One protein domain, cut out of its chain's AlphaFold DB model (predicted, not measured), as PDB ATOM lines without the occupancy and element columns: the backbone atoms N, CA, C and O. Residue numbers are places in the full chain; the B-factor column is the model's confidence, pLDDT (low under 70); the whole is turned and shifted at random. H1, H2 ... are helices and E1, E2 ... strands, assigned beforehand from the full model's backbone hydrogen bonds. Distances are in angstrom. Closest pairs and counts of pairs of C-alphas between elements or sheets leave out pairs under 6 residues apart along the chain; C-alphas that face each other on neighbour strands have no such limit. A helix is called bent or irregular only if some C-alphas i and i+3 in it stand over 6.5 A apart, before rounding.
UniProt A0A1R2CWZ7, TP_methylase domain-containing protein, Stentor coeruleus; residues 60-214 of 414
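What this domain is: This is residues 60 to 214 of the 414 residues of the protein "TP_methylase domain-containing protein" of Stentor coeruleus (UniProt A0A1R2CWZ7). A twisted sheet of five short parallel strands makes the core, with H1 packed on one face and H5 and H6 side by side on the other. H2 and H4 graze the sheet, H4 near the edge strand E3, while a long loop, residues 113 to 136, runs round the outside from the small far-off H3 to H4. The printed part has 155 residues with six named helices and five named strands in the order E1 H1 E2 H2 H3 H4 E3 H5 E4 H6 E5; the sheet's order is E3 E2 E4 E1 E5. It is mixed, helices and strands, and compact, with a radius of gyration of the C-alphas of 15.0 A and spans of 45 by 32 by 26 A.

How they stand to each other: The sheet is E3, residues 156 to 159, E2, 86 to 89, E4, 182 to 185, E1, 60 to 62, and E5, 210 to 213. It is only just strongly twisted, with C-alphas up to 4.1 A off its best plane. Within hydrogen-bond range are N 87 and O 156 between E3 and E2, 2.8 A, N 88 and O 183 between E2 and E4, 2.8 A, N 61 and O 182 between E4 and E1, 2.9 A, and N 62 and O 212 between E1 and E5, 2.8 A. H1, residues 75 to 83, is on the sheet at a height of 9.9 A; the C-alphas of Leu 81 and Val 183 are its closest to E4, 6.9 A. On the opposite face are H5, residues 165 to 177, at a height of 7.7 A, and H6, residues 198 to 206, at 9.4 A. H5 and H6 touch, closest at the C-alphas of Ala 169 and Phe 200, 5.3 A, and run the same way at a tilt of 37 degrees, only just steep. H2, residues 92 to 103, only grazes the sheet with residues 92 to 96, and H4, residues 137 to 152, with residues 141 to 149. H3, residues 109 to 112, is not on the sheet. The split strand-helix-strand units, parallel strands with a helix between them in the chain and another strand between them in the sheet, are E1 H1 E2, E3 H5 E4 and E4 H6 E5, with right-handed crossovers; E2, H2 H3 H4, E3 is a strand-helix-strand unit of neighbour strands. In H1, H2, H4 and H6 every O i to N i+4 pair is within hydrogen-bond range; in H5 7 of 9 are, and H3 is too short for one, with 0 of 1 O i to N i+3 pairs within range.

Where its parts are: E1 begins at C-alpha 60, (175.755, 187.489, 132.633), and E5 ends at C-alpha 213, (182.266, 186.670, 138.025). H4, the longest helix, is 21.5 A from C-alpha 137 at (164.718, 189.654, 118.173) to C-alpha 152; H5 is 17.7 A and H2 16.0 A. H3 and H5 are only just irregular: C-alphas 109 and 112, and C-alphas 167 and 170, are each 6.8 A apart.

The domain as a whole: The two C-alphas farthest apart, of Ser 112 and Gly 135, are 46.9 A apart. The printed part has no cut. The links E1 to H1, H3 to H4 and E4 to H6 are long. The mean pLDDT of the printed part is 78.7, and residues 104 to 141 are under 70.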
ATOM      1  N   LEU A  60     174.589 186.696 133.002       96.00
ATOM      2  CA  LEU A  60     175.755 187.489 132.633       96.00
ATOM      3  C   LEU A  60     176.983 186.946 133.366       96.00
ATOM      4  O   LEU A  60     177.031 186.980 134.591       96.00
ATOM      5  N   THR A  61     177.985 186.478 132.629       97.81
ATOM      6  CA  THR A  61     179.271 186.050 133.198       97.81
ATOM      7  C   THR A  61     180.339 187.094 132.902       97.81
ATOM      8  O   THR A  61     180.579 187.411 131.742       97.81
ATOM      9  N   ILE A  62     181.003 187.615 133.927       98.44
ATOM     10  CA  ILE A  62     182.218 188.422 133.791       98.44
ATOM     11  C   ILE A  62     183.387 187.444 133.685       98.44
ATOM     12  O   ILE A  62     183.669 186.710 134.635       98.44
ATOM     13  N   CYS A  63     184.035 187.396 132.525       98.00
ATOM     14  CA  CYS A  63     185.101 186.443 132.246       98.00
ATOM     15  C   CYS A  63     186.409 187.191 131.989       98.00
ATOM     16  O   CYS A  63     186.536 187.837 130.948       98.00
ATOM     17  N   PRO A  64     187.400 187.087 132.892       98.00
ATOM     18  CA  PRO A  64     188.719 187.614 132.609       98.00
ATOM     19  C   PRO A  64     189.354 186.910 131.409       98.00
ATOM     20  O   PRO A  64     189.113 185.721 131.177       98.00
ATOM     21  N   THR A  65     190.190 187.627 130.678       96.00
ATOM     22  CA  THR A  65     191.025 187.122 129.588       96.00
ATOM     23  C   THR A  65     192.499 187.199 130.000       96.00
ATOM     24  O   THR A  65     192.850 187.916 130.943       96.00
ATOM     25  N   PRO A  66     193.395 186.425 129.371       94.50
ATOM     26  CA  PRO A  66     194.819 186.544 129.658       94.50
ATOM     27  C   PRO A  66     195.387 187.949 129.419       94.50
ATOM     28  O   PRO A  66     194.902 188.674 128.557       94.50
ATOM     29  N   ILE A  67     196.465 188.296 130.129       92.62
ATOM     30  CA  ILE A  67     197.164 189.594 129.999       92.62
ATOM     31  C   ILE A  67     198.423 189.534 129.117       92.62
ATOM     32  O   ILE A  67     199.203 190.480 129.065       92.62
ATOM     33  N   GLY A  68     198.647 188.415 128.423       86.69
ATOM     34  CA  GLY A  68     199.831 188.234 127.580       86.69
ATOM     35  C   GLY A  68     200.223 186.782 127.322       86.69
ATOM     36  O   GLY A  68     200.750 186.463 126.254       86.69
ATOM     37  N   ASN A  69     199.901 185.880 128.248       85.88
ATOM     38  CA  ASN A  69     200.167 184.451 128.114       85.88
ATOM     39  C   ASN A  69     198.872 183.646 128.022       85.88
ATOM     40  O   ASN A  69     198.077 183.642 128.955       85.88
ATOM     41  N   LEU A  70     198.660 182.904 126.931       85.38
ATOM     42  CA  LEU A  70     197.436 182.108 126.744       85.38
ATOM     43  C   LEU A  70     197.192 181.098 127.874       85.38
ATOM     44  O   LEU A  70     196.051 180.721 128.112       85.38
ATOM     45  N   ARG A  71     198.246 180.695 128.590       84.00
ATOM     46  CA  ARG A  71     198.207 179.711 129.685       84.00
ATOM     47  C   ARG A  71     197.612 180.258 130.974       84.00
ATOM     48  O   ARG A  71     197.270 179.472 131.851       84.00
ATOM     49  N   ASP A  72     197.456 181.574 131.079       89.31
ATOM     50  CA  ASP A  72     196.837 182.201 132.246       89.31
ATOM     51  C   ASP A  72     195.306 182.062 132.231       89.31
ATOM     52  O   ASP A  72     194.627 182.477 133.173       89.31
ATOM     53  N   ILE A  73     194.739 181.482 131.163       89.25
ATOM     54  CA  ILE A  73     193.322 181.145 131.113       89.25
ATOM     55  C   ILE A  73     193.032 179.902 131.963       89.25
ATOM     56  O   ILE A  73     193.634 178.840 131.806       89.25
ATOM     57  N   SER A  74     192.055 180.011 132.854       89.81
ATOM     58  CA  SER A  74     191.517 178.865 133.577       89.81
ATOM     59  C   SER A  74     190.527 178.075 132.726       89.81
ATOM     60  O   SER A  74     189.909 178.572 131.782       89.81
ATOM     61  N   ILE A  75     190.294 176.839 133.150       86.19
ATOM     62  CA  ILE A  75     189.317 175.922 132.559       86.19
ATOM     63  C   ILE A  75     187.920 176.552 132.527       86.19
ATOM     64  O   ILE A  75     187.238 176.505 131.508       86.19
ATOM     65  N   ARG A  76     187.513 177.203 133.627       86.62
ATOM     66  CA  ARG A  76     186.200 177.855 133.736       86.62
ATOM     67  C   ARG A  76     186.066 179.034 132.777       86.62
ATOM     68  O   ARG A  76     184.999 179.216 132.203       86.62
ATOM     69  N   GLN A  77     187.134 179.808 132.581       94.19
ATOM     70  CA  GLN A  77     187.143 180.897 131.601       94.19
ATOM     71  C   GLN A  77     187.022 180.338 130.179       94.19
ATOM     72  O   GLN A  77     186.161 180.783 129.426       94.19
ATOM     73  N   TYR A  78     187.800 179.307 129.832       90.00
ATOM     74  CA  TYR A  78     187.690 178.635 128.534       90.00
ATOM     75  C   TYR A  78     186.272 178.093 128.277       90.00
ATOM     76  O   TYR A  78     185.681 178.373 127.232       90.00
ATOM     77  N   GLN A  79     185.690 177.384 129.249       85.06
ATOM     78  CA  GLN A  79     184.322 176.866 129.165       85.06
ATOM     79  C   GLN A  79     183.295 177.990 129.010       85.06
ATOM     80  O   GLN A  79     182.407 177.883 128.170       85.06
ATOM     81  N   ALA A  80     183.424 179.087 129.762       90.00
ATOM     82  CA  ALA A  80     182.528 180.232 129.630       90.00
ATOM     83  C   ALA A  80     182.605 180.853 128.230       90.00
ATOM     84  O   ALA A  80     181.569 181.036 127.595       90.00
ATOM     85  N   LEU A  81     183.811 181.097 127.707       91.56
ATOM     86  CA  LEU A  81     184.010 181.624 126.353       91.56
ATOM     87  C   LEU A  81     183.419 180.701 125.278       91.56
ATOM     88  O   LEU A  81     182.751 181.175 124.354       91.56
ATOM     89  N   ARG A  82     183.622 179.384 125.409       85.56
ATOM     90  CA  ARG A  82     183.108 178.387 124.460       85.56
ATOM     91  C   ARG A  82     181.595 178.232 124.548       85.56
ATOM     92  O   ARG A  82     180.945 178.123 123.510       85.56
ATOM     93  N   ASN A  83     181.020 178.271 125.749       84.56
ATOM     94  CA  ASN A  83     179.587 178.066 126.001       84.56
ATOM     95  C   ASN A  83     178.751 179.345 125.862       84.56
ATOM     96  O   ASN A  83     177.521 179.255 125.766       84.56
ATOM     97  N   ALA A  84     179.401 180.509 125.777       89.62
ATOM     98  CA  ALA A  84     178.769 181.794 125.507       89.62
ATOM     99  C   ALA A  84     177.902 181.727 124.249       89.62
ATOM    100  O   ALA A  84     178.338 181.237 123.204       89.62
ATOM    101  N   GLU A  85     176.676 182.225 124.335       85.62
ATOM    102  CA  GLU A  85     175.814 182.420 123.167       85.62
ATOM    103  C   GLU A  85     176.072 183.797 122.563       85.62
ATOM    104  O   GLU A  85     176.150 183.944 121.342       85.62
ATOM    105  N   ILE A  86     176.317 184.777 123.434       89.81
ATOM    106  CA  ILE A  86     176.809 186.101 123.074       89.81
ATOM    107  C   ILE A  86     178.063 186.413 123.894       89.81
ATOM    108  O   ILE A  86     178.084 186.253 125.113       89.81
ATOM    109  N   LEU A  87     179.086 186.915 123.215       94.88
ATOM    110  CA  LEU A  87     180.283 187.514 123.792       94.88
ATOM    111  C   LEU A  87     180.176 189.034 123.643       94.88
ATOM    112  O   LEU A  87     180.162 189.546 122.526       94.88
ATOM    113  N   ALA A  88     180.068 189.748 124.760       95.25
ATOM    114  CA  ALA A  88     180.157 191.201 124.805       95.25
ATOM    115  C   ALA A  88     181.634 191.589 124.972       95.25
ATOM    116  O   ALA A  88     182.199 191.389 126.045       95.25
ATOM    117  N   CYS A  89     182.255 192.085 123.904       92.38
ATOM    118  CA  CYS A  89     183.704 192.283 123.805       92.38
ATOM    119  C   CYS A  89     184.067 193.762 123.764       92.38
ATOM    120  O   CYS A  89     183.455 194.494 122.994       92.38
ATOM    121  N   GLU A  90     185.108 194.192 124.466       91.19
ATOM    122  CA  GLU A  90     185.678 195.530 124.264       91.19
ATOM    123  C   GLU A  90     186.106 195.762 122.798       91.19
ATOM    124  O   GLU A  90     185.503 196.603 122.114       91.19
ATOM    125  N   ASP A  91     187.034 194.944 122.284       88.31
ATOM    126  CA  ASP A  91     187.323 194.793 120.857       88.31
ATOM    127  C   ASP A  91     187.070 193.348 120.382       88.31
ATOM    128  O   ASP A  91     187.699 192.361 120.786       88.31
ATOM    129  N   THR A  92     186.134 193.209 119.443       86.31
ATOM    130  CA  THR A  92     185.779 191.922 118.832       86.31
ATOM    131  C   THR A  92     186.915 191.316 118.008       86.31
ATOM    132  O   THR A  92     186.924 190.103 117.798       86.31
ATOM    133  N   ARG A  93     187.875 192.121 117.535       83.19
ATOM    134  CA  ARG A  93     189.048 191.646 116.779       83.19
ATOM    135  C   ARG A  93     190.026 190.917 117.692       83.19
ATOM    136  O   ARG A  93     190.456 189.813 117.357       83.19
ATOM    137  N   LEU A  94     190.319 191.489 118.860       84.38
ATOM    138  CA  LEU A  94     191.205 190.882 119.857       84.38
ATOM    139  C   LEU A  94     190.576 189.635 120.468       84.38
ATOM    140  O   LEU A  94     191.207 188.577 120.504       84.38
ATOM    141  N   THR A  95     189.292 189.711 120.827       88.44
ATOM    142  CA  THR A  95     188.562 188.529 121.306       88.44
ATOM    143  C   THR A  95     188.493 187.440 120.230       88.44
ATOM    144  O   THR A  95     188.693 186.262 120.521       88.44
ATOM    145  N   GLY A  96     188.266 187.807 118.964       85.12
ATOM    146  CA  GLY A  96     188.265 186.861 117.848       85.12
ATOM    147  C   GLY A  96     189.608 186.146 117.669       85.12
ATOM    148  O   GLY A  96     189.632 184.932 117.450       85.12
ATOM    149  N   LEU A  97     190.722 186.872 117.817       84.31
ATOM    150  CA  LEU A  97     192.065 186.294 117.811       84.31
ATOM    151  C   LEU A  97     192.270 185.333 118.989       84.31
ATOM    152  O   LEU A  97     192.724 184.213 118.760       84.31
ATOM    153  N   LEU A  98     191.894 185.731 120.209       87.69
ATOM    154  CA  LEU A  98     191.951 184.874 121.398       87.69
ATOM    155  C   LEU A  98     191.207 183.555 121.160       87.69
ATOM    156  O   LEU A  98     191.780 182.487 121.341       87.69
ATOM    157  N   LEU A  99     189.954 183.612 120.702       86.31
ATOM    158  CA  LEU A  99     189.142 182.413 120.469       86.31
ATOM    159  C   LEU A  99     189.732 181.514 119.381       86.31
ATOM    160  O   LEU A  99     189.717 180.294 119.524       86.31
ATOM    161  N   ARG A 100     190.295 182.094 118.314       83.81
ATOM    162  CA  ARG A 100     190.996 181.322 117.277       83.81
ATOM    163  C   ARG A 100     192.211 180.595 117.850       83.81
ATOM    164  O   ARG A 100     192.419 179.431 117.531       83.81
ATOM    165  N   LEU A 101     192.996 181.274 118.688       82.12
ATOM    166  CA  LEU A 101     194.148 180.671 119.358       82.12
ATOM    167  C   LEU A 101     193.694 179.544 120.297       82.12
ATOM    168  O   LEU A 101     194.229 178.450 120.207       82.12
ATOM    169  N   LEU A 102     192.653 179.762 121.103       81.50
ATOM    170  CA  LEU A 102     192.088 178.745 122.000       81.50
ATOM    171  C   LEU A 102     191.495 177.531 121.271       81.50
ATOM    172  O   LEU A 102     191.569 176.424 121.793       81.50
ATOM    173  N   ASN A 103     190.913 177.713 120.083       75.81
ATOM    174  CA  ASN A 103     190.359 176.610 119.288       75.81
ATOM    175  C   ASN A 103     191.443 175.708 118.685       75.81
ATOM    176  O   ASN A 103     191.211 174.518 118.504       75.81
ATOM    177  N   ASN A 104     192.611 176.273 118.380       69.00
ATOM    178  CA  ASN A 104     193.737 175.538 117.805       69.00
ATOM    179  C   ASN A 104     194.632 174.891 118.870       69.00
ATOM    180  O   ASN A 104     195.611 174.237 118.529       69.00
ATOM    181  N   LEU A 105     194.332 175.107 120.151       62.81
ATOM    182  CA  LEU A 105     195.110 174.592 121.263       62.81
ATOM    183  C   LEU A 105     194.551 173.250 121.731       62.81
ATOM    184  O   LEU A 105     193.439 173.184 122.252       62.81
ATOM    185  N   THR A 106     195.368 172.197 121.682       55.75
ATOM    186  CA  THR A 106     195.261 171.159 122.713       55.75
ATOM    187  C   THR A 106     195.940 171.682 123.985       55.75
ATOM    188  O   THR A 106     196.964 172.366 123.918       55.75
ATOM    189  N   PHE A 107     195.395 171.408 125.178       50.00
ATOM    190  CA  PHE A 107     195.924 171.980 126.437       50.00
ATOM    191  C   PHE A 107     197.412 171.633 126.686       50.00
ATOM    192  O   PHE A 107     198.118 172.375 127.366       50.00
ATOM    193  N   ASN A 108     197.911 170.551 126.073       50.31
ATOM    194  CA  ASN A 108     199.319 170.147 126.103       50.31
ATOM    195  C   ASN A 108     200.228 171.027 125.214       50.31
ATOM    196  O   ASN A 108     201.398 171.212 125.538       50.31
ATOM    197  N   GLU A 109     199.709 171.601 124.126       51.69
ATOM    198  CA  GLU A 109     200.442 172.483 123.199       51.69
ATOM    199  C   GLU A 109     200.427 173.948 123.640       51.69
ATOM    200  O   GLU A 109     201.311 174.719 123.266       51.69
ATOM    201  N   ALA A 110     199.494 174.329 124.523       47.06
ATOM    202  CA  ALA A 110     199.472 175.654 125.147       47.06
ATOM    203  C   ALA A 110     200.774 175.951 125.910       47.06
ATOM    204  O   ALA A 110     201.063 177.103 126.223       47.06
ATOM    205  N   ALA A 111     201.591 174.921 126.163       43.31
ATOM    206  CA  ALA A 111     202.789 174.962 126.969       43.31
ATOM    207  C   ALA A 111     203.960 175.837 126.445       43.31
ATOM    208  O   ALA A 111     205.000 175.951 127.096       43.31
ATOM    209  N   SER A 112     203.846 176.467 125.289       50.94
ATOM    210  CA  SER A 112     204.903 177.342 124.755       50.94
ATOM    211  C   SER A 112     204.361 178.589 124.063       50.94
ATOM    212  O   SER A 112     205.138 179.395 123.557       50.94
ATOM    213  N   LEU A 113     203.040 178.774 124.061       50.97
ATOM    214  CA  LEU A 113     202.370 179.798 123.272       50.97
ATOM    215  C   LEU A 113     202.105 181.057 124.094       50.97
ATOM    216  O   LEU A 113     201.501 181.025 125.163       50.97
ATOM    217  N   GLN A 114     202.536 182.183 123.544       56.44
ATOM    218  CA  GLN A 114     202.224 183.517 124.039       56.44
ATOM    219  C   GLN A 114     201.283 184.216 123.067       56.44
ATOM    220  O   GLN A 114     201.176 183.820 121.901       56.44
ATOM    221  N   PHE A 115     200.612 185.269 123.531       50.62
ATOM    222  CA  PHE A 115     199.906 186.127 122.594       50.62
ATOM    223  C   PHE A 115     200.905 186.737 121.610       50.62
ATOM    224  O   PHE A 115     201.965 187.210 122.029       50.62
ATOM    225  N   PRO A 116     200.588 186.749 120.305       52.22
ATOM    226  CA  PRO A 116     201.388 187.508 119.365       52.22
ATOM    227  C   PRO A 116     201.364 188.995 119.768       52.22
ATOM    228  O   PRO A 116     200.356 189.464 120.309       52.22
ATOM    229  N   PRO A 117     202.450 189.749 119.516       45.09
ATOM    230  CA  PRO A 117     202.452 191.195 119.714       45.09
ATOM    231  C   PRO A 117     201.278 191.837 118.961       45.09
ATOM    232  O   PRO A 117     200.821 191.310 117.948       45.09
ATOM    233  N   SER A 118     200.797 192.970 119.473       45.72
ATOM    234  CA  SER A 118     199.512 193.638 119.192       45.72
ATOM    235  C   SER A 118     199.234 194.080 117.740       45.72
ATOM    236  O   SER A 118     198.373 194.931 117.514       45.72
ATOM    237  N   SER A 119     199.928 193.546 116.733       43.22
ATOM    238  CA  SER A 119     199.508 193.662 115.339       43.22
ATOM    239  C   SER A 119     198.208 192.881 115.149       43.22
ATOM    240  O   SER A 119     198.211 191.651 115.052       43.22
ATOM    241  N   LEU A 120     197.091 193.607 115.141       44.31
ATOM    242  CA  LEU A 120     195.773 193.062 114.838       44.31
ATOM    243  C   LEU A 120     195.822 192.368 113.464       44.31
ATOM    244  O   LEU A 120     196.303 192.981 112.510       44.31
ATOM    245  N   PRO A 121     195.343 191.119 113.326       39.47
ATOM    246  CA  PRO A 121     195.140 190.539 112.003       39.47
ATOM    247  C   PRO A 121     194.133 191.388 111.212       39.47
ATOM    248  O   PRO A 121     193.231 191.992 111.802       39.47
ATOM    249  N   GLU A 122     194.257 191.410 109.880       39.81
ATOM    250  CA  GLU A 122     193.198 191.949 109.024       39.81
ATOM    251  C   GLU A 122     191.886 191.219 109.336       39.81
ATOM    252  O   GLU A 122     191.825 189.989 109.436       39.81
ATOM    253  N   SER A 123     190.853 192.013 109.610       36.75
ATOM    254  CA  SER A 123     189.578 191.532 110.126       36.75
ATOM    255  C   SER A 123     188.854 190.707 109.058       36.75
ATOM    256  O   SER A 123     188.774 191.166 107.919       36.75
ATOM    257  N   PRO A 124     188.211 189.571 109.392       38.91
ATOM    258  CA  PRO A 124     187.017 189.192 108.645       38.91
ATOM    259  C   PRO A 124     186.012 190.347 108.774       38.91
ATOM    260  O   PRO A 124     185.911 190.932 109.856       38.91
ATOM    261  N   GLU A 125     185.346 190.715 107.681       37.12
ATOM    262  CA  GLU A 125     184.424 191.855 107.590       37.12
ATOM    263  C   GLU A 125     183.577 192.018 108.869       37.12
ATOM    264  O   GLU A 125     182.839 191.123 109.289       37.12
ATOM    265  N   LEU A 126     183.775 193.150 109.551       40.44
ATOM    266  CA  LEU A 126     182.986 193.563 110.707       40.44
ATOM    267  C   LEU A 126     181.588 193.999 110.238       40.44
ATOM    268  O   LEU A 126     181.454 194.588 109.171       40.44
ATOM    269  N   ASP A 127     180.593 193.794 111.107       42.03
ATOM    270  CA  ASP A 127     179.312 194.529 111.173       42.03
ATOM    271  C   ASP A 127     177.995 193.985 110.577       42.03
ATOM    272  O   ASP A 127     177.021 194.734 110.522       42.03
ATOM    273  N   GLU A 128     177.816 192.686 110.319       41.16
ATOM    274  CA  GLU A 128     176.443 192.200 110.029       41.16
ATOM    275  C   GLU A 128     175.549 192.022 111.277       41.16
ATOM    276  O   GLU A 128     174.325 192.083 111.190       41.16
ATOM    277  N   TYR A 129     176.128 191.874 112.474       47.09
ATOM    278  CA  TYR A 129     175.362 191.486 113.673       47.09
ATOM    279  C   TYR A 129     174.868 192.650 114.545       47.09
ATOM    280  O   TYR A 129     174.032 192.454 115.430       47.09
ATOM    281  N   THR A 130     175.342 193.876 114.292       44.41
ATOM    282  CA  THR A 130     174.927 195.086 115.028       44.41
ATOM    283  C   THR A 130     173.432 195.403 114.811       44.41
ATOM    284  O   THR A 130     172.772 195.951 115.702       44.41
ATOM    285  N   TYR A 131     172.872 194.987 113.668       42.28
ATOM    286  CA  TYR A 131     171.465 195.181 113.298       42.28
ATOM    287  C   TYR A 131     170.509 194.119 113.868       42.28
ATOM    288  O   TYR A 131     169.298 194.328 113.872       42.28
ATOM    289  N   CYS A 132     171.016 193.019 114.433       47.09
ATOM    290  CA  CYS A 132     170.208 191.847 114.813       47.09
ATOM    291  C   CYS A 132     169.384 192.014 116.099       47.09
ATOM    292  O   CYS A 132     168.805 191.061 116.612       47.09
ATOM    293  N   LEU A 133     169.310 193.237 116.625       50.53
ATOM    294  CA  LEU A 133     168.688 193.540 117.905       50.53
ATOM    295  C   LEU A 133     167.345 194.294 117.758       50.53
ATOM    296  O   LEU A 133     166.967 195.039 118.666       50.53
ATOM    297  N   THR A 134     166.606 194.095 116.656       42.84
ATOM    298  CA  THR A 134     165.270 194.692 116.411       42.84
ATOM    299  C   THR A 134     164.256 193.723 115.782       42.84
ATOM    300  O   THR A 134     164.638 192.825 115.042       42.84
ATOM    301  N   GLY A 135     162.960 193.951 116.058       51.00
ATOM    302  CA  GLY A 135     161.798 193.292 115.437       51.00
ATOM    303  C   GLY A 135     161.454 191.928 116.038       51.00
ATOM    304  O   GLY A 135     160.906 191.868 117.137       51.00
ATOM    305  N   ASP A 136     161.868 190.855 115.362       53.25
ATOM    306  CA  ASP A 136     161.742 189.449 115.788       53.25
ATOM    307  C   ASP A 136     163.020 188.955 116.482       53.25
ATOM    308  O   ASP A 136     163.650 187.959 116.123       53.25
ATOM    309  N   PHE A 137     163.417 189.714 117.504       57.31
ATOM    310  CA  PHE A 137     164.718 189.654 118.173       57.31
ATOM    311  C   PHE A 137     165.183 188.239 118.548       57.31
ATOM    312  O   PHE A 137     166.374 187.961 118.462       57.31
ATOM    313  N   MET A 138     164.287 187.342 118.979       60.91
ATOM    314  CA  MET A 138     164.708 186.061 119.561       60.91
ATOM    315  C   MET A 138     164.875 184.925 118.572       60.91
ATOM    316  O   MET A 138     165.900 184.252 118.639       60.91
ATOM    317  N   SER A 139     163.949 184.739 117.636       61.91
ATOM    318  CA  SER A 139     164.071 183.671 116.639       61.91
ATOM    319  C   SER A 139     165.311 183.877 115.769       61.91
ATOM    320  O   SER A 139     166.121 182.962 115.632       61.91
ATOM    321  N   HIS A 140     165.525 185.112 115.301       68.38
ATOM    322  CA  HIS A 140     166.695 185.453 114.496       68.38
ATOM    323  C   HIS A 140     168.003 185.345 115.298       68.38
ATOM    324  O   HIS A 140     168.970 184.758 114.821       68.38
ATOM    325  N   THR A 141     168.040 185.826 116.550       67.69
ATOM    326  CA  THR A 141     169.238 185.694 117.404       67.69
ATOM    327  C   THR A 141     169.588 184.229 117.663       67.69
ATOM    328  O   THR A 141     170.756 183.865 117.565       67.69
ATOM    329  N   VAL A 142     168.604 183.372 117.953       72.44
ATOM    330  CA  VAL A 142     168.832 181.939 118.215       72.44
ATOM    331  C   VAL A 142     169.357 181.216 116.974       72.44
ATOM    332  O   VAL A 142     170.313 180.449 117.084       72.44
ATOM    333  N   GLU A 143     168.781 181.465 115.799       75.75
ATOM    334  CA  GLU A 143     169.264 180.890 114.536       75.75
ATOM    335  C   GLU A 143     170.717 181.290 114.255       75.75
ATOM    336  O   GLU A 143     171.563 180.463 113.914       75.75
ATOM    337  N   MET A 144     171.040 182.552 114.504       74.88
ATOM    338  CA  MET A 144     172.371 183.096 114.277       74.88
ATOM    339  C   MET A 144     173.404 182.580 115.294       74.88
ATOM    340  O   MET A 144     174.565 182.353 114.938       74.88
ATOM    341  N   ILE A 145     172.987 182.334 116.544       76.94
ATOM    342  CA  ILE A 145     173.798 181.630 117.550       76.94
ATOM    343  C   ILE A 145     174.125 180.226 117.046       76.94
ATOM    344  O   ILE A 145     175.298 179.861 117.044       76.94
ATOM    345  N   LYS A 146     173.119 179.462 116.596       77.75
ATOM    346  CA  LYS A 146     173.312 178.097 116.075       77.75
ATOM    347  C   LYS A 146     174.299 178.085 114.914       77.75
ATOM    348  O   LYS A 146     175.321 177.413 115.002       77.75
ATOM    349  N   LYS A 147     174.075 178.941 113.912       82.12
ATOM    350  CA  LYS A 147     174.978 179.097 112.765       82.12
ATOM    351  C   LYS A 147     176.413 179.417 113.195       82.12
ATOM    352  O   LYS A 147     177.359 178.784 112.745       82.12
ATOM    353  N   THR A 148     176.597 180.370 114.113       79.88
ATOM    354  CA  THR A 148     177.945 180.759 114.572       79.88
ATOM    355  C   THR A 148     178.625 179.646 115.377       79.88
ATOM    356  O   THR A 148     179.841 179.466 115.274       79.88
ATOM    357  N   LYS A 149     177.858 178.882 116.161       80.56
ATOM    358  CA  LYS A 149     178.359 177.721 116.908       80.56
ATOM    359  C   LYS A 149     178.818 176.613 115.967       80.56
ATOM    360  O   LYS A 149     179.904 176.086 116.180       80.56
ATOM    361  N   GLU A 150     178.044 176.324 114.927       80.88
ATOM    362  CA  GLU A 150     178.369 175.319 113.910       80.88
ATOM    363  C   GLU A 150     179.578 175.731 113.058       80.88
ATOM    364  O   GLU A 150     180.516 174.957 112.898       80.88
ATOM    365  N   GLU A 151     179.604 176.969 112.557       83.00
ATOM    366  CA  GLU A 151     180.644 177.433 111.628       83.00
ATOM    367  C   GLU A 151     181.957 177.828 112.322       83.00
ATOM    368  O   GLU A 151     183.035 177.697 111.742       83.00
ATOM    369  N   LYS A 152     181.882 178.396 113.534       77.69
ATOM    370  CA  LYS A 152     183.015 179.089 114.183       77.69
ATOM    371  C   LYS A 152     183.333 178.570 115.586       77.69
ATOM    372  O   LYS A 152     184.255 179.094 116.214       77.69
ATOM    373  N   ASN A 153     182.588 177.580 116.090       79.62
ATOM    374  CA  ASN A 153     182.746 177.003 117.432       79.62
ATOM    375  C   ASN A 153     182.742 178.062 118.559       79.62
ATOM    376  O   ASN A 153     183.483 177.965 119.535       79.62
ATOM    377  N   ARG A 154     181.932 179.120 118.415       83.56
ATOM    378  CA  ARG A 154     181.784 180.198 119.410       83.56
ATOM    379  C   ARG A 154     180.414 180.868 119.326       83.56
ATOM    380  O   ARG A 154     179.688 180.683 118.357       83.56
ATOM    381  N   GLY A 155     180.073 181.673 120.332       83.88
ATOM    382  CA  GLY A 155     178.906 182.559 120.286       83.88
ATOM    383  C   GLY A 155     179.074 183.746 119.329       83.88
ATOM    384  O   GLY A 155     180.152 183.988 118.766       83.88
ATOM    385  N   ILE A 156     178.001 184.521 119.171       87.00
ATOM    386  CA  ILE A 156     178.026 185.796 118.442       87.00
ATOM    387  C   ILE A 156     178.866 186.792 119.242       87.00
ATOM    388  O   ILE A 156     178.719 186.887 120.456       87.00
ATOM    389  N   MET A 157     179.729 187.555 118.575       88.56
ATOM    390  CA  MET A 157     180.492 188.623 119.224       88.56
ATOM    391  C   MET A 157     179.808 189.965 118.977       88.56
ATOM    392  O   MET A 157     179.471 190.291 117.840       88.56
ATOM    393  N   ILE A 158     179.621 190.739 120.039       86.56
ATOM    394  CA  ILE A 158     179.029 192.074 120.021       86.56
ATOM    395  C   ILE A 158     180.020 193.014 120.692       86.56
ATOM    396  O   ILE A 158     180.382 192.800 121.846       86.56
ATOM    397  N   SER A 159     180.440 194.077 120.002       89.00
ATOM    398  CA  SER A 159     181.305 195.070 120.645       89.00
ATOM    399  C   SER A 159     180.561 195.816 121.764       89.00
ATOM    400  O   SER A 159     179.411 196.228 121.608       89.00
ATOM    401  N   LEU A 160     181.201 195.990 122.907       87.12
ATOM    402  CA  LEU A 160     180.692 196.681 124.078       87.12
ATOM    403  C   LEU A 160     181.857 197.449 124.705       87.12
ATOM    404  O   LEU A 160     182.628 196.910 125.489       87.12
ATOM    405  N   ASN A 161     181.979 198.721 124.346       89.38
ATOM    406  CA  ASN A 161     183.039 199.601 124.818       89.38
ATOM    407  C   ASN A 161     182.461 200.897 125.395       89.38
ATOM    408  O   ASN A 161     181.251 201.139 125.356       89.38
ATOM    409  N   SER A 162     183.335 201.753 125.924       86.00
ATOM    410  CA  SER A 162     182.941 202.989 126.609       86.00
ATOM    411  C   SER A 162     182.062 203.923 125.767       86.00
ATOM    412  O   SER A 162     181.283 204.676 126.342       86.00
ATOM    413  N   TYR A 163     182.143 203.852 124.433       85.94
ATOM    414  CA  TYR A 163     181.385 204.712 123.519       85.94
ATOM    415  C   TYR A 163     179.980 204.188 123.199       85.94
ATOM    416  O   TYR A 163     179.099 204.979 122.880       85.94
ATOM    417  N   ASN A 164     179.761 202.868 123.243       85.19
ATOM    418  CA  ASN A 164     178.513 202.252 122.771       85.19
ATOM    419  C   ASN A 164     177.739 201.471 123.848       85.19
ATOM    420  O   ASN A 164     176.608 201.041 123.597       85.19
ATOM    421  N   GLN A 165     178.314 201.298 125.044       86.38
ATOM    422  CA  GLN A 165     177.727 200.472 126.099       86.38
ATOM    423  C   GLN A 165     176.323 200.924 126.513       86.38
ATOM    424  O   GLN A 165     175.453 200.076 126.686       86.38
ATOM    425  N   GLU A 166     176.058 202.232 126.591       85.94
ATOM    426  CA  GLU A 166     174.739 202.761 126.979       85.94
ATOM    427  C   GLU A 166     173.641 202.357 125.987       85.94
ATOM    428  O   GLU A 166     172.519 202.037 126.374       85.94
ATOM    429  N   GLN A 167     173.978 202.298 124.697       81.19
ATOM    430  CA  GLN A 167     173.043 201.913 123.644       81.19
ATOM    431  C   GLN A 167     172.832 200.391 123.580       81.19
ATOM    432  O   GLN A 167     171.746 199.918 123.229       81.19
ATOM    433  N   ARG A 168     173.875 199.603 123.871       83.12
ATOM    434  CA  ARG A 168     173.884 198.142 123.666       83.12
ATOM    435  C   ARG A 168     173.478 197.351 124.908       83.12
ATOM    436  O   ARG A 168     172.817 196.320 124.767       83.12
ATOM    437  N   ALA A 169     173.784 197.845 126.106       88.12
ATOM    438  CA  ALA A 169     173.454 197.190 127.370       88.12
ATOM    439  C   ALA A 169     171.957 196.837 127.510       88.12
ATOM    440  O   ALA A 169     171.670 195.685 127.840       88.12
ATOM    441  N   PRO A 170     170.981 197.715 127.181       84.75
ATOM    442  CA  PRO A 170     169.559 197.372 127.310       84.75
ATOM    443  C   PRO A 170     169.143 196.168 126.454       84.75
ATOM    444  O   PRO A 170     168.348 195.329 126.884       84.75
ATOM    445  N   LYS A 171     169.708 196.052 125.247       83.31
ATOM    446  CA  LYS A 171     169.437 194.945 124.320       83.31
ATOM    447  C   LYS A 171     170.028 193.631 124.840       83.31
ATOM    448  O   LYS A 171     169.352 192.606 124.801       83.31
ATOM    449  N   LEU A 172     171.244 193.674 125.389       88.31
ATOM    450  CA  LEU A 172     171.881 192.518 126.029       88.31
ATOM    451  C   LEU A 172     171.115 192.064 127.277       88.31
ATOM    452  O   LEU A 172     170.867 190.875 127.436       88.31
ATOM    453  N   ILE A 173     170.658 192.994 128.120       87.06
ATOM    454  CA  ILE A 173     169.825 192.677 129.293       87.06
ATOM    455  C   ILE A 173     168.527 191.982 128.864       87.06
ATOM    456  O   ILE A 173     168.127 190.996 129.485       87.06
ATOM    457  N   LYS A 174     167.881 192.456 127.791       81.50
ATOM    458  CA  LYS A 174     166.690 191.799 127.232       81.50
ATOM    459  C   LYS A 174     167.004 190.379 126.757       81.50
ATOM    460  O   LYS A 174     166.241 189.476 127.075       81.50
ATOM    461  N   ALA A 175     168.124 190.173 126.060       80.06
ATOM    462  CA  ALA A 175     168.562 188.841 125.639       80.06
ATOM    463  C   ALA A 175     168.765 187.904 126.841       80.06
ATOM    464  O   ALA A 175     168.240 186.793 126.848       80.06
ATOM    465  N   ILE A 176     169.445 188.378 127.889       85.00
ATOM    466  CA  ILE A 176     169.699 187.590 129.101       85.00
ATOM    467  C   ILE A 176     168.390 187.182 129.778       85.00
ATOM    468  O   ILE A 176     168.205 186.023 130.143       85.00
ATOM    469  N   LYS A 177     167.432 188.108 129.893       79.81
ATOM    470  CA  LYS A 177     166.107 187.812 130.460       79.81
ATOM    471  C   LYS A 177     165.312 186.780 129.663       79.81
ATOM    472  O   LYS A 177     164.471 186.103 130.245       79.81
ATOM    473  N   SER A 178     165.591 186.647 128.373       74.56
ATOM    474  CA  SER A 178     164.993 185.629 127.509       74.56
ATOM    475  C   SER A 178     165.708 184.273 127.564       74.56
ATOM    476  O   SER A 178     165.355 183.386 126.795       74.56
ATOM    477  N   GLY A 179     166.707 184.101 128.435       77.44
ATOM    478  CA  GLY A 179     167.437 182.839 128.592       77.44
ATOM    479  C   GLY A 179     168.833 182.820 127.968       77.44
ATOM    480  O   GLY A 179     169.548 181.842 128.157       77.44
ATOM    481  N   ILE A 180     169.255 183.888 127.279       81.50
ATOM    482  CA  ILE A 180     170.549 183.905 126.583       81.50
ATOM    483  C   ILE A 180     171.715 184.045 127.572       81.50
ATOM    484  O   ILE A 180     171.723 184.926 128.437       81.50
ATOM    485  N   ARG A 181     172.743 183.211 127.412       87.31
ATOM    486  CA  ARG A 181     174.008 183.292 128.157       87.31
ATOM    487  C   ARG A 181     174.935 184.322 127.517       87.31
ATOM    488  O   ARG A 181     175.436 184.121 126.405       87.31
ATOM    489  N   VAL A 182     175.191 185.408 128.241       94.00
ATOM    490  CA  VAL A 182     176.086 186.486 127.807       94.00
ATOM    491  C   VAL A 182     177.370 186.441 128.625       94.00
ATOM    492  O   VAL A 182     177.328 186.416 129.853       94.00
ATOM    493  N   VAL A 183     178.513 186.481 127.948       97.38
ATOM    494  CA  VAL A 183     179.831 186.576 128.582       97.38
ATOM    495  C   VAL A 183     180.452 187.926 128.245       97.38
ATOM    496  O   VAL A 183     180.591 188.267 127.074       97.38
ATOM    497  N   LEU A 184     180.798 188.704 129.268       98.31
ATOM    498  CA  LEU A 184     181.512 189.971 129.155       98.31
ATOM    499  C   LEU A 184     183.019 189.720 129.225       98.31
ATOM    500  O   LEU A 184     183.487 189.091 130.178       98.31
ATOM    501  N   VAL A 185     183.754 190.250 128.248       97.06
ATOM    502  CA  VAL A 185     185.216 190.167 128.150       97.06
ATOM    503  C   VAL A 185     185.812 191.536 127.821       97.06
ATOM    504  O   VAL A 185     185.215 192.312 127.072       97.06
ATOM    505  N   SER A 186     186.994 191.814 128.363       94.06
ATOM    506  CA  SER A 186     187.853 192.923 127.952       94.06
ATOM    507  C   SER A 186     189.000 192.395 127.098       94.06
ATOM    508  O   SER A 186     189.188 191.177 126.964       94.06
ATOM    509  N   ASP A 187     189.750 193.310 126.493       91.00
ATOM    510  CA  ASP A 187     190.850 192.951 125.600       91.00
ATOM    511  C   ASP A 187     191.938 192.140 126.320       91.00
ATOM    512  O   ASP A 187     192.488 191.198 125.743       91.00
ATOM    513  N   ALA A 188     192.194 192.460 127.589       93.12
ATOM    514  CA  ALA A 188     193.133 191.756 128.448       93.12
ATOM    515  C   ALA A 188     192.764 191.923 129.931       93.12
ATOM    516  O   ALA A 188     192.483 193.022 130.400       93.12
ATOM    517  N   GLY A 189     192.866 190.845 130.707       96.12
ATOM    518  CA  GLY A 189     192.654 190.883 132.150       96.12
ATOM    519  C   GLY A 189     191.184 190.801 132.546       96.12
ATOM    520  O   GLY A 189     190.381 190.142 131.896       96.12
ATOM    521  N   THR A 190     190.835 191.393 133.687       97.56
ATOM    522  CA  THR A 190     189.484 191.288 134.250       97.56
ATOM    523  C   THR A 190     188.638 192.490 133.837       97.56
ATOM    524  O   THR A 190     188.987 193.607 134.234       97.56
ATOM    525  N   PRO A 191     187.496 192.281 133.145       97.19
ATOM    526  CA  PRO A 191     186.587 193.366 132.795       97.19
ATOM    527  C   PRO A 191     186.215 194.210 134.017       97.19
ATOM    528  O   PRO A 191     186.194 193.709 135.142       97.19
ATOM    529  N   LEU A 192     185.852 195.475 133.786       95.62
ATOM    530  CA  LEU A 192     185.579 196.512 134.797       95.62
ATOM    531  C   LEU A 192     186.830 197.088 135.491       95.62
ATOM    532  O   LEU A 192     186.737 198.171 136.075       95.62
ATOM    533  N   ILE A 193     187.996 196.432 135.444       96.06
ATOM    534  CA  ILE A 193     189.222 196.921 136.098       96.06
ATOM    535  C   ILE A 193     190.029 197.784 135.125       96.06
ATOM    536  O   ILE A 193     190.953 197.320 134.471       96.06
ATOM    537  N   SER A 194     189.690 199.075 135.074       92.69
ATOM    538  CA  SER A 194     190.154 200.026 134.041       92.69
ATOM    539  C   SER A 194     189.711 199.695 132.610       92.69
ATOM    540  O   SER A 194     190.228 200.296 131.673       92.69
ATOM    541  N   ASP A 195     188.682 198.856 132.487       91.88
ATOM    542  CA  ASP A 195     188.052 198.429 131.237       91.88
ATOM    543  C   ASP A 195     186.552 198.803 131.234       91.88
ATOM    544  O   ASP A 195     185.967 199.040 132.305       91.88
ATOM    545  N   PRO A 196     185.882 198.857 130.066       90.50
ATOM    546  CA  PRO A 196     184.437 199.066 129.982       90.50
ATOM    547  C   PRO A 196     183.621 197.945 130.658       90.50
ATOM    548  O   PRO A 196     184.126 196.887 131.027       90.50
ATOM    549  N   GLY A 197     182.312 198.182 130.824       93.81
ATOM    550  CA  GLY A 197     181.364 197.179 131.329       93.81
ATOM    551  C   GLY A 197     180.773 197.467 132.710       93.81
ATOM    552  O   GLY A 197     179.776 196.845 133.076       93.81
ATOM    553  N   TYR A 198     181.298 198.451 133.453       95.12
ATOM    554  CA  TYR A 198     180.737 198.850 134.754       95.12
ATOM    555  C   TYR A 198     179.247 199.209 134.661       95.12
ATOM    556  O   TYR A 198     178.443 198.708 135.450       95.12
ATOM    557  N   THR A 199     178.860 200.052 133.697       93.69
ATOM    558  CA  THR A 199     177.458 200.469 133.554       93.69
ATOM    559  C   THR A 199     176.574 199.305 133.125       93.69
ATOM    560  O   THR A 199     175.497 199.133 133.685       93.69
ATOM    561  N   PHE A 200     177.058 198.437 132.230       95.12
ATOM    562  CA  PHE A 200     176.337 197.233 131.821       95.12
ATOM    563  C   PHE A 200     176.064 196.287 132.998       95.12
ATOM    564  O   PHE A 200     174.919 195.884 133.195       95.12
ATOM    565  N   VAL A 201     177.075 195.974 133.816       97.19
ATOM    566  CA  VAL A 201     176.903 195.117 135.003       97.19
ATOM    567  C   VAL A 201     175.962 195.767 136.015       97.19
ATOM    568  O   VAL A 201     175.047 195.112 136.517       97.19
ATOM    569  N   LYS A 202     176.129 197.068 136.279       95.81
ATOM    570  CA  LYS A 202     175.244 197.832 137.170       95.81
ATOM    571  C   LYS A 202     173.786 197.771 136.709       95.81
ATOM    572  O   LYS A 202     172.894 197.509 137.518       95.81
ATOM    573  N   ASP A 203     173.542 197.990 135.422       93.44
ATOM    574  CA  ASP A 203     172.197 197.966 134.856       93.44
ATOM    575  C   ASP A 203     171.623 196.549 134.826       93.44
ATOM    576  O   ASP A 203     170.440 196.373 135.116       93.44
ATOM    577  N   ALA A 204     172.433 195.524 134.556       92.50
ATOM    578  CA  ALA A 204     172.011 194.128 134.627       92.50
ATOM    579  C   ALA A 204     171.512 193.771 136.039       92.50
ATOM    580  O   ALA A 204     170.385 193.286 136.186       92.50
ATOM    581  N   ILE A 205     172.287 194.113 137.077       93.00
ATOM    582  CA  ILE A 205     171.908 193.920 138.486       93.00
ATOM    583  C   ILE A 205     170.597 194.651 138.794       93.00
ATOM    584  O   ILE A 205     169.667 194.051 139.333       93.00
ATOM    585  N   LYS A 206     170.479 195.925 138.393       93.00
ATOM    586  CA  LYS A 206     169.257 196.726 138.586       93.00
ATOM    587  C   LYS A 206     168.016 196.064 137.977       93.00
ATOM    588  O   LYS A 206     166.916 196.224 138.498       93.00
ATOM    589  N   HIS A 207     168.180 195.324 136.885       88.56
ATOM    590  CA  HIS A 207     167.093 194.640 136.191       88.56
ATOM    591  C   HIS A 207     166.874 193.188 136.650       88.56
ATOM    592  O   HIS A 207     166.057 192.499 136.031       88.56
ATOM    593  N   GLY A 208     167.544 192.728 137.711       84.44
ATOM    594  CA  GLY A 208     167.374 191.384 138.274       84.44
ATOM    595  C   GLY A 208     168.056 190.273 137.472       84.44
ATOM    596  O   GLY A 208     167.654 189.116 137.574       84.44
ATOM    597  N   VAL A 209     169.048 190.610 136.644       87.44
ATOM    598  CA  VAL A 209     169.885 189.619 135.954       87.44
ATOM    599  C   VAL A 209     170.834 188.961 136.955       87.44
ATOM    600  O   VAL A 209     171.441 189.642 137.780       87.44
ATOM    601  N   VAL A 210     170.994 187.640 136.849       86.75
ATOM    602  CA  VAL A 210     172.036 186.909 137.579       86.75
ATOM    603  C   VAL A 210     173.390 187.252 136.965       86.75
ATOM    604  O   VAL A 210     173.583 187.089 135.758       86.75
ATOM    605  N   VAL A 211     174.310 187.734 137.799       94.44
ATOM    606  CA  VAL A 211     175.684 188.055 137.406       94.44
ATOM    607  C   VAL A 211     176.642 187.126 138.141       94.44
ATOM    608  O   VAL A 211     176.643 187.085 139.371       94.44
ATOM    609  N   GLU A 212     177.464 186.406 137.389       94.56
ATOM    610  CA  GLU A 212     178.588 185.621 137.897       94.56
ATOM    611  C   GLU A 212     179.898 186.302 137.496       94.56
ATOM    612  O   GLU A 212     180.009 186.852 136.403       94.56
ATOM    613  N   SER A 213     180.906 186.258 138.366       96.25
ATOM    614  CA  SER A 213     182.266 186.670 138.025       96.25
ATOM    615  C   SER A 213     183.209 185.486 138.165       96.25
ATOM    616  O   SER A 213     183.217 184.814 139.201       96.25
ATOM    617  N   LEU A 214     183.996 185.226 137.124       96.50
ATOM    618  CA  LEU A 214     185.042 184.215 137.164       96.50
ATOM    619  C   LEU A 214     186.335 184.833 137.710       96.50
ATOM    620  O   LEU A 214     186.697 185.938 137.306       96.50
TER     621      LEU A 214